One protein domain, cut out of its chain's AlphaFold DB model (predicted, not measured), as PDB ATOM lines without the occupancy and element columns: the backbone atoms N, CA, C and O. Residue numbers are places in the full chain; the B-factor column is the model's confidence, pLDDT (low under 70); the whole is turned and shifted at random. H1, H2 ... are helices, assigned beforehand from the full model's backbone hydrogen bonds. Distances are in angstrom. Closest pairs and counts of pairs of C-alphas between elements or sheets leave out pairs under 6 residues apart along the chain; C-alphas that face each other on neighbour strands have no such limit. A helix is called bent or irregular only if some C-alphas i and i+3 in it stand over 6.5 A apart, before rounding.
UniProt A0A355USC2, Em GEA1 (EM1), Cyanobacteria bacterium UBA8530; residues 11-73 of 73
ATOM      1  N   ARG A  11     -47.348  11.271   4.707       89.06
ATOM      2  CA  ARG A  11     -46.859  12.354   5.565       89.06
ATOM      3  C   ARG A  11     -46.983  12.017   7.053       89.06
ATOM      4  O   ARG A  11     -46.090  12.346   7.833       89.06
ATOM      5  N   GLU A  12     -48.079  11.378   7.444       88.81
ATOM      6  CA  GLU A  12     -48.328  10.960   8.825       88.81
ATOM      7  C   GLU A  12     -47.406   9.813   9.223       88.81
ATOM      8  O   GLU A  12     -46.780   9.883  10.281       88.81
ATOM      9  N   ALA A  13     -47.224   8.831   8.337       91.00
ATOM     10  CA  ALA A  13     -46.271   7.745   8.526       91.00
ATOM     11  C   ALA A  13     -44.839   8.279   8.713       91.00
ATOM     12  O   ALA A  13     -44.140   7.870   9.642       91.00
ATOM     13  N   GLY A  14     -44.426   9.260   7.901       91.50
ATOM     14  CA  GLY A  14     -43.122   9.916   8.040       91.50
ATOM     15  C   GLY A  14     -42.955  10.649   9.376       91.50
ATOM     16  O   GLY A  14     -41.929  10.505  10.043       91.50
ATOM     17  N   LYS A  15     -43.979  11.395   9.813       93.81
ATOM     18  CA  LYS A  15     -43.961  12.091  11.111       93.81
ATOM     19  C   LYS A  15     -43.900  11.104  12.279       93.81
ATOM     20  O   LYS A  15     -43.130  11.315  13.214       93.81
ATOM     21  N   LEU A  16     -44.690  10.033  12.227       91.81
ATOM     22  CA  LEU A  16     -44.720   9.004  13.264       91.81
ATOM     23  C   LEU A  16     -43.374   8.276  13.359       91.81
ATOM     24  O   LEU A  16     -42.843   8.118  14.457       91.81
ATOM     25  N   GLY A  17     -42.787   7.912  12.216       90.12
ATOM     26  CA  GLY A  17     -41.457   7.310  12.152       90.12
ATOM     27  C   GLY A  17     -40.378   8.215  12.750       90.12
ATOM     28  O   GLY A  17     -39.608   7.772  13.600       90.12
ATOM     29  N   GLY A  18     -40.370   9.501  12.387       91.56
ATOM     30  CA  GLY A  18     -39.431  10.476  12.950       91.56
ATOM     31  C   GLY A  18     -39.580  10.649  14.465       91.56
ATOM     32  O   GLY A  18     -38.582  10.681  15.183       91.56
ATOM     33  N   ASN A  19     -40.818  10.700  14.967       92.12
ATOM     34  CA  ASN A  19     -41.082  10.782  16.404       92.12
ATOM     35  C   ASN A  19     -40.604   9.532  17.148       92.12
ATOM     36  O   ASN A  19     -39.984   9.667  18.200       92.12
ATOM     37  N   LYS A  20     -40.831   8.338  16.589       93.12
ATOM     38  CA  LYS A  20     -40.362   7.082  17.182       93.12
ATOM     39  C   LYS A  20     -38.838   7.059  17.308       93.12
ATOM     40  O   LYS A  20     -38.326   6.815  18.393       93.12
ATOM     41  N   VAL A  21     -38.124   7.397  16.232       91.81
ATOM     42  CA  VAL A  21     -36.651   7.484  16.234       91.81
ATOM     43  C   VAL A  21     -36.167   8.506  17.263       91.81
ATOM     44  O   VAL A  21     -35.239   8.235  18.020       91.81
ATOM     45  N   LYS A  22     -36.824   9.667  17.353       91.62
ATOM     46  CA  LYS A  22     -36.484  10.687  18.350       91.62
ATOM     47  C   LYS A  22     -36.682  10.195  19.786       91.62
ATOM     48  O   LYS A  22     -35.868  10.531  20.640       91.62
ATOM     49  N   GLN A  23     -37.747   9.439  20.059       90.56
ATOM     50  CA  GLN A  23     -37.990   8.861  21.383       90.56
ATOM     51  C   GLN A  23     -36.984   7.760  21.732       90.56
ATOM     52  O   GLN A  23     -36.570   7.676  22.881       90.56
ATOM     53  N   GLU A  24     -36.587   6.945  20.756       92.75
ATOM     54  CA  GLU A  24     -35.677   5.812  20.957       92.75
ATOM     55  C   GLU A  24     -34.219   6.251  21.152       92.75
ATOM     56  O   GLU A  24     -33.534   5.748  22.039       92.75
ATOM     57  N   TYR A  25     -33.753   7.218  20.358       90.50
ATOM     58  CA  TYR A  25     -32.336   7.585  20.298       90.50
ATOM     59  C   TYR A  25     -31.998   8.958  20.902       90.50
ATOM     60  O   TYR A  25     -30.829   9.262  21.150       90.50
ATOM     61  N   GLY A  26     -32.998   9.810  21.144       91.81
ATOM     62  CA  GLY A  26     -32.813  11.093  21.824       91.81
ATOM     63  C   GLY A  26     -31.931  12.104  21.076       91.81
ATOM     64  O   GLY A  26     -31.697  12.018  19.870       91.81
ATOM     65  N   ALA A  27     -31.471  13.128  21.801       91.25
ATOM     66  CA  ALA A  27     -30.728  14.253  21.228       91.25
ATOM     67  C   ALA A  27     -29.296  13.887  20.802       91.25
ATOM     68  O   ALA A  27     -28.808  14.394  19.791       91.25
ATOM     69  N   GLU A  28     -28.628  12.994  21.537       90.69
ATOM     70  CA  GLU A  28     -27.237  12.610  21.260       90.69
ATOM     71  C   GLU A  28     -27.067  11.957  19.888       90.69
ATOM     72  O   GLU A  28     -26.072  12.197  19.205       90.69
ATOM     73  N   PHE A  29     -28.060  11.193  19.437       92.12
ATOM     74  CA  PHE A  29     -28.059  10.583  18.112       92.12
ATOM     75  C   PHE A  29     -28.031  11.618  16.987       92.12
ATOM     76  O   PHE A  29     -27.200  11.534  16.080       92.12
ATOM     77  N   TYR A  30     -28.869  12.653  17.073       91.00
ATOM     78  CA  TYR A  30     -28.854  13.743  16.097       91.00
ATOM     79  C   TYR A  30     -27.558  14.554  16.164       91.00
ATOM     80  O   TYR A  30     -27.032  14.937  15.118       91.00
ATOM     81  N   SER A  31     -27.003  14.759  17.362       92.44
ATOM     82  CA  SER A  31     -25.695  15.402  17.530       92.44
ATOM     83  C   SER A  31     -24.577  14.611  16.845       92.44
ATOM     84  O   SER A  31     -23.763  15.196  16.133       92.44
ATOM     85  N   GLN A  32     -24.555  13.282  16.990       93.75
ATOM     86  CA  GLN A  32     -23.583  12.418  16.314       93.75
ATOM     87  C   GLN A  32     -23.747  12.439  14.789       93.75
ATOM     88  O   GLN A  32     -22.751  12.539  14.070       93.75
ATOM     89  N   ILE A  33     -24.986  12.409  14.283       92.56
ATOM     90  CA  ILE A  33     -25.266  12.537  12.843       92.56
ATOM     91  C   ILE A  33     -24.763  13.884  12.317       92.56
ATOM     92  O   ILE A  33     -24.059  13.925  11.306       92.56
ATOM     93  N   GLY A  34     -25.080  14.976  13.014       90.44
ATOM     94  CA  GLY A  34     -24.620  16.316  12.660       90.44
ATOM     95  C   GLY A  34     -23.096  16.411  12.645       90.44
ATOM     96  O   GLY A  34     -22.523  16.905  11.674       90.44
ATOM     97  N   LYS A  35     -22.430  15.860  13.668       93.00
ATOM     98  CA  LYS A  35     -20.966  15.803  13.747       93.00
ATOM     99  C   LYS A  35     -20.368  15.041  12.563       93.00
ATOM    100  O   LYS A  35     -19.506  15.583  11.878       93.00
ATOM    101  N   LYS A  36     -20.872  13.842  12.255       93.62
ATOM    102  CA  LYS A  36     -20.402  13.022  11.125       93.62
ATOM    103  C   LYS A  36     -20.592  13.719   9.772       93.62
ATOM    104  O   LYS A  36     -19.717  13.643   8.905       93.62
ATOM    105  N   GLY A  37     -21.715  14.414   9.589       88.75
ATOM    106  CA  GLY A  37     -21.954  15.245   8.409       88.75
ATOM    107  C   GLY A  37     -20.943  16.389   8.313       88.75
ATOM    108  O   GLY A  37     -20.299  16.558   7.279       88.75
ATOM    109  N   GLY A  38     -20.726  17.103   9.419       88.19
ATOM    110  CA  GLY A  38     -19.728  18.166   9.521       88.19
ATOM    111  C   GLY A  38     -18.305  17.691   9.219       88.19
ATOM    112  O   GLY A  38     -17.615  18.327   8.431       88.19
ATOM    113  N   GLU A  39     -17.884  16.547   9.765       89.50
ATOM    114  CA  GLU A  39     -16.569  15.934   9.504       89.50
ATOM    115  C   GLU A  39     -16.377  15.517   8.041       89.50
ATOM    116  O   GLU A  39     -15.258  15.497   7.530       89.50
ATOM    117  N   THR A  40     -17.461  15.166   7.352       87.56
ATOM    118  CA  THR A  40     -17.416  14.822   5.928       87.56
ATOM    119  C   THR A  40     -17.247  16.077   5.078       87.56
ATOM    120  O   THR A  40     -16.397  16.121   4.190       87.56
ATOM    121  N   VAL A  41     -18.027  17.116   5.378       84.69
ATOM    122  CA  VAL A  41     -18.004  18.391   4.651       84.69
ATOM    123  C   VAL A  41     -16.703  19.157   4.903       84.69
ATOM    124  O   VAL A  41     -16.152  19.751   3.977       84.69
ATOM    125  N   SER A  42     -16.165  19.106   6.125       83.50
ATOM    126  CA  SER A  42     -14.954  19.846   6.505       83.50
ATOM    127  C   SER A  42     -13.693  19.387   5.772       83.50
ATOM    128  O   SER A  42     -12.753  20.165   5.614       83.50
ATOM    129  N   LYS A  43     -13.676  18.152   5.257       87.44
ATOM    130  CA  LYS A  43     -12.578  17.639   4.425       87.44
ATOM    131  C   LYS A  43     -12.483  18.349   3.074       87.44
ATOM    132  O   LYS A  43     -11.410  18.371   2.475       87.44
ATOM    133  N   ASN A  44     -13.571  18.953   2.593       89.75
ATOM    134  CA  ASN A  44     -13.561  19.713   1.352       89.75
ATOM    135  C   ASN A  44     -13.222  21.188   1.622       89.75
ATOM    136  O   ASN A  44     -14.082  22.020   1.923       89.75
ATOM    137  N   ARG A  45     -11.934  21.521   1.476       85.06
ATOM    138  CA  ARG A  45     -11.408  22.876   1.696       85.06
ATOM    139  C   ARG A  45     -12.014  23.921   0.756       85.06
ATOM    140  O   ARG A  45     -12.212  25.060   1.175       85.06
ATOM    141  N   GLU A  46     -12.297  23.557  -0.493       87.88
ATOM    142  CA  GLU A  46     -12.900  24.465  -1.474       87.88
ATOM    143  C   GLU A  46     -14.345  24.795  -1.094       87.88
ATOM    144  O   GLU A  46     -14.711  25.966  -1.008       87.88
ATOM    145  N   HIS A  47     -15.122  23.775  -0.729       87.94
ATOM    146  CA  HIS A  47     -16.485  23.948  -0.242       87.94
ATOM    147  C   HIS A  47     -16.534  24.804   1.030       87.94
ATOM    148  O   HIS A  47     -17.317  25.748   1.103       87.94
ATOM    149  N   MET A  48     -15.653  24.548   2.008       88.12
ATOM    150  CA  MET A  48     -15.562  25.374   3.220       88.12
ATOM    151  C   MET A  48     -15.218  26.839   2.920       88.12
ATOM    152  O   MET A  48     -15.755  27.760   3.542       88.12
ATOM    153  N   ARG A  49     -14.331  27.074   1.948       90.69
ATOM    154  CA  ARG A  49     -13.993  28.428   1.506       90.69
ATOM    155  C   ARG A  49     -15.195  29.113   0.862       90.69
ATOM    156  O   ARG A  49     -15.463  30.270   1.178       90.69
ATOM    157  N   GLU A  50     -15.929  28.406   0.007       92.50
ATOM    158  CA  GLU A  50     -17.111  28.937  -0.668       92.50
ATOM    159  C   GLU A  50     -18.221  29.309   0.330       92.50
ATOM    160  O   GLU A  50     -18.735  30.430   0.288       92.50
ATOM    161  N   ILE A  51     -18.557  28.420   1.274       91.56
ATOM    162  CA  ILE A  51     -19.584  28.706   2.291       91.56
ATOM    163  C   ILE A  51     -19.171  29.878   3.193       91.56
ATOM    164  O   ILE A  51     -20.000  30.738   3.496       91.56
ATOM    165  N   GLY A  52     -17.886  29.980   3.555       90.06
ATOM    166  CA  GLY A  52     -17.359  31.103   4.331       90.06
ATOM    167  C   GLY A  52     -17.449  32.427   3.568       90.06
ATOM    168  O   GLY A  52     -17.896  33.439   4.112       90.06
ATOM    169  N   GLN A  53     -17.099  32.424   2.278       95.12
ATOM    170  CA  GLN A  53     -17.240  33.592   1.407       95.12
ATOM    171  C   GLN A  53     -18.703  34.013   1.237       95.12
ATOM    172  O   GLN A  53     -19.003  35.206   1.327       95.12
ATOM    173  N   LYS A  54     -19.620  33.066   1.011       95.12
ATOM    174  CA  LYS A  54     -21.066  33.329   0.916       95.12
ATOM    175  C   LYS A  54     -21.608  33.933   2.214       95.12
ATOM    176  O   LYS A  54     -22.291  34.956   2.170       95.12
ATOM    177  N   GLY A  55     -21.234  33.373   3.366       93.19
ATOM    178  CA  GLY A  55     -21.607  33.905   4.680       93.19
ATOM    179  C   GLY A  55     -21.121  35.340   4.893       93.19
ATOM    180  O   GLY A  55     -21.912  36.227   5.216       93.19
ATOM    181  N   GLY A  56     -19.840  35.610   4.621       95.81
ATOM    182  CA  GLY A  56     -19.273  36.956   4.745       95.81
ATOM    183  C   GLY A  56     -19.893  37.976   3.783       95.81
ATOM    184  O   GLY A  56     -20.085  39.138   4.138       95.81
ATOM    185  N   GLN A  57     -20.251  37.561   2.564       96.06
ATOM    186  CA  GLN A  57     -21.006  38.405   1.631       96.06
ATOM    187  C   GLN A  57     -22.396  38.745   2.174       96.06
ATOM    188  O   GLN A  57     -22.774  39.916   2.149       96.06
ATOM    189  N   ARG A  58     -23.115  37.767   2.738       95.75
ATOM    190  CA  ARG A  58     -24.441  38.003   3.321       95.75
ATOM    191  C   ARG A  58     -24.385  38.983   4.490       95.75
ATOM    192  O   ARG A  58     -25.199  39.899   4.542       95.75
ATOM    193  N   VAL A  59     -23.404  38.844   5.383       95.94
ATOM    194  CA  VAL A  59     -23.200  39.782   6.503       95.94
ATOM    195  C   VAL A  59     -22.922  41.195   5.990       95.94
ATOM    196  O   VAL A  59     -23.557  42.146   6.437       95.94
ATOM    197  N   ARG A  60     -22.029  41.348   5.004       95.44
ATOM    198  CA  ARG A  60     -21.750  42.658   4.393       95.44
ATOM    199  C   ARG A  60     -22.991  43.286   3.760       95.44
ATOM    200  O   ARG A  60     -23.205  44.486   3.926       95.44
ATOM    201  N   GLN A  61     -23.805  42.488   3.072       95.50
ATOM    202  CA  GLN A  61     -25.059  42.949   2.484       95.50
ATOM    203  C   GLN A  61     -26.023  43.450   3.564       95.50
ATOM    204  O   GLN A  61     -26.493  44.579   3.460       95.50
ATOM    205  N   LEU A  62     -26.245  42.666   4.622       95.88
ATOM    206  CA  LEU A  62     -27.133  43.038   5.729       95.88
ATOM    207  C   LEU A  62     -26.683  44.329   6.426       95.88
ATOM    208  O   LEU A  62     -27.506  45.181   6.744       95.88
ATOM    209  N   ILE A  63     -25.373  44.512   6.622       95.25
ATOM    210  CA  ILE A  63     -24.820  45.751   7.188       95.25
ATOM    211  C   ILE A  63     -25.087  46.940   6.256       95.25
ATOM    212  O   ILE A  63     -25.480  48.007   6.720       95.25
ATOM    213  N   SER A  64     -24.876  46.775   4.947       92.62
ATOM    214  CA  SER A  64     -25.141  47.824   3.953       92.62
ATOM    215  C   SER A  64     -26.624  48.198   3.905       92.62
ATOM    216  O   SER A  64     -26.967  49.378   3.919       92.62
ATOM    217  N   GLU A  65     -27.510  47.200   3.912       94.44
ATOM    218  CA  GLU A  65     -28.963  47.382   3.975       94.44
ATOM    219  C   GLU A  65     -29.375  48.119   5.256       94.44
ATOM    220  O   GLU A  65     -30.128  49.088   5.181       94.44
ATOM    221  N   GLY A  66     -28.817  47.737   6.409       93.56
ATOM    222  CA  GLY A  66     -29.067  48.397   7.692       93.56
ATOM    223  C   GLY A  66     -28.610  49.858   7.721       93.56
ATOM    224  O   GLY A  66     -29.359  50.720   8.173       93.56
ATOM    225  N   LYS A  67     -27.423  50.162   7.178       92.88
ATOM    226  CA  LYS A  67     -26.927  51.545   7.056       92.88
ATOM    227  C   LYS A  67     -27.828  52.397   6.160       92.88
ATOM    228  O   LYS A  67     -28.242  53.477   6.561       92.88
ATOM    229  N   LYS A  68     -28.212  51.875   4.990       90.62
ATOM    230  CA  LYS A  68     -29.136  52.560   4.071       90.62
ATOM    231  C   LYS A  68     -30.517  52.782   4.685       90.62
ATOM    232  O   LYS A  68     -31.141  53.800   4.413       90.62
ATOM    233  N   ALA A  69     -31.013  51.831   5.476       89.56
ATOM    234  CA  ALA A  69     -32.283  51.971   6.182       89.56
ATOM    235  C   ALA A  69     -32.215  53.032   7.292       89.56
ATOM    236  O   ALA A  69     -33.217  53.694   7.544       89.56
ATOM    237  N   ALA A  70     -31.051  53.209   7.925       84.25
ATOM    238  CA  ALA A  70     -30.826  54.241   8.934       84.25
ATOM    239  C   ALA A  70     -30.695  55.654   8.334       84.25
ATOM    240  O   ALA A  70     -31.182  56.594   8.941       84.25
ATOM    241  N   GLU A  71     -30.089  55.807   7.150       78.88
ATOM    242  CA  GLU A  71     -29.980  57.108   6.454       78.88
ATOM    243  C   GLU A  71     -31.286  57.576   5.793       78.88
ATOM    244  O   GLU A  71     -31.457  58.760   5.527       78.88
ATOM    245  N   LYS A  72     -32.209  56.655   5.487       72.69
ATOM    246  CA  LYS A  72     -33.521  56.976   4.894       72.69
ATOM    247  C   LYS A  72     -34.598  57.319   5.930       72.69
ATOM    248  O   LYS A  72     -35.766  57.435   5.557       72.69
ATOM    249  N   LYS A  73     -34.228  57.404   7.206       59.19
ATOM    250  CA  LYS A  73     -35.122  57.646   8.335       59.19
ATOM    251  C   LYS A  73     -34.819  59.001   8.953       59.19
ATOM    252  O   LYS A  73     -35.799  59.657   9.362       59.19
TER     253      LYS A  73
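Overview. This is residues 11 to 73 of the 73 residues of the protein "Em GEA1 (EM1)" of Cyanobacteria bacterium UBA8530 (UniProt A0A355USC2). The bent helix H1 and helix H2 form an open, angular path with no core: H1b and H2 meet at their ends as a wide V, and H1a turns out of its plane at H1b's far end. The printed part has 63 residues, with two named helices, H1 then H2, and no named strand: all helix. It is extended, with a radius of gyration of the C-alphas of 19.7 A, and elongated, spanning 53 by 34 by 21 A.

Along the chain. Find C-alpha 11 at (-46.859, 12.354, 5.565), where H1, residues 11 to 42, begins. By its hydrogen bonds it was assigned as one helix, but it is bent: C-alphas 24 and 27 are 9.8 A apart. Its arms are H1a, residues 11 to 24, 20.1 A, and H1b, residues 27 to 42, 22.3 A. H2, residues 45 to 71, runs 39.2 A to C-alpha 71 at (-29.980, 57.108, 6.454).

Arrangement. H1a and H1b are near each other and about perpendicular, at 78 degrees. H1b and H2 only just touch, only at the corner, with 3 pairs of C-alphas within 8 A; the closest, Ser 42 and Met 48, are 6.5 A apart. Their lines are about perpendicular, at 78 degrees. H1a and H2 are apart. In H1a, H1b and H2 every O i to N i+4 pair is within hydrogen-bond range.

Size, cuts and confidence. The farthest C-alphas, Glu 24 and Lys 72, are 53.7 A apart. The printed part has no cut, and the link from H1 to H2 is tight. Only residue 73 has pLDDT under 70.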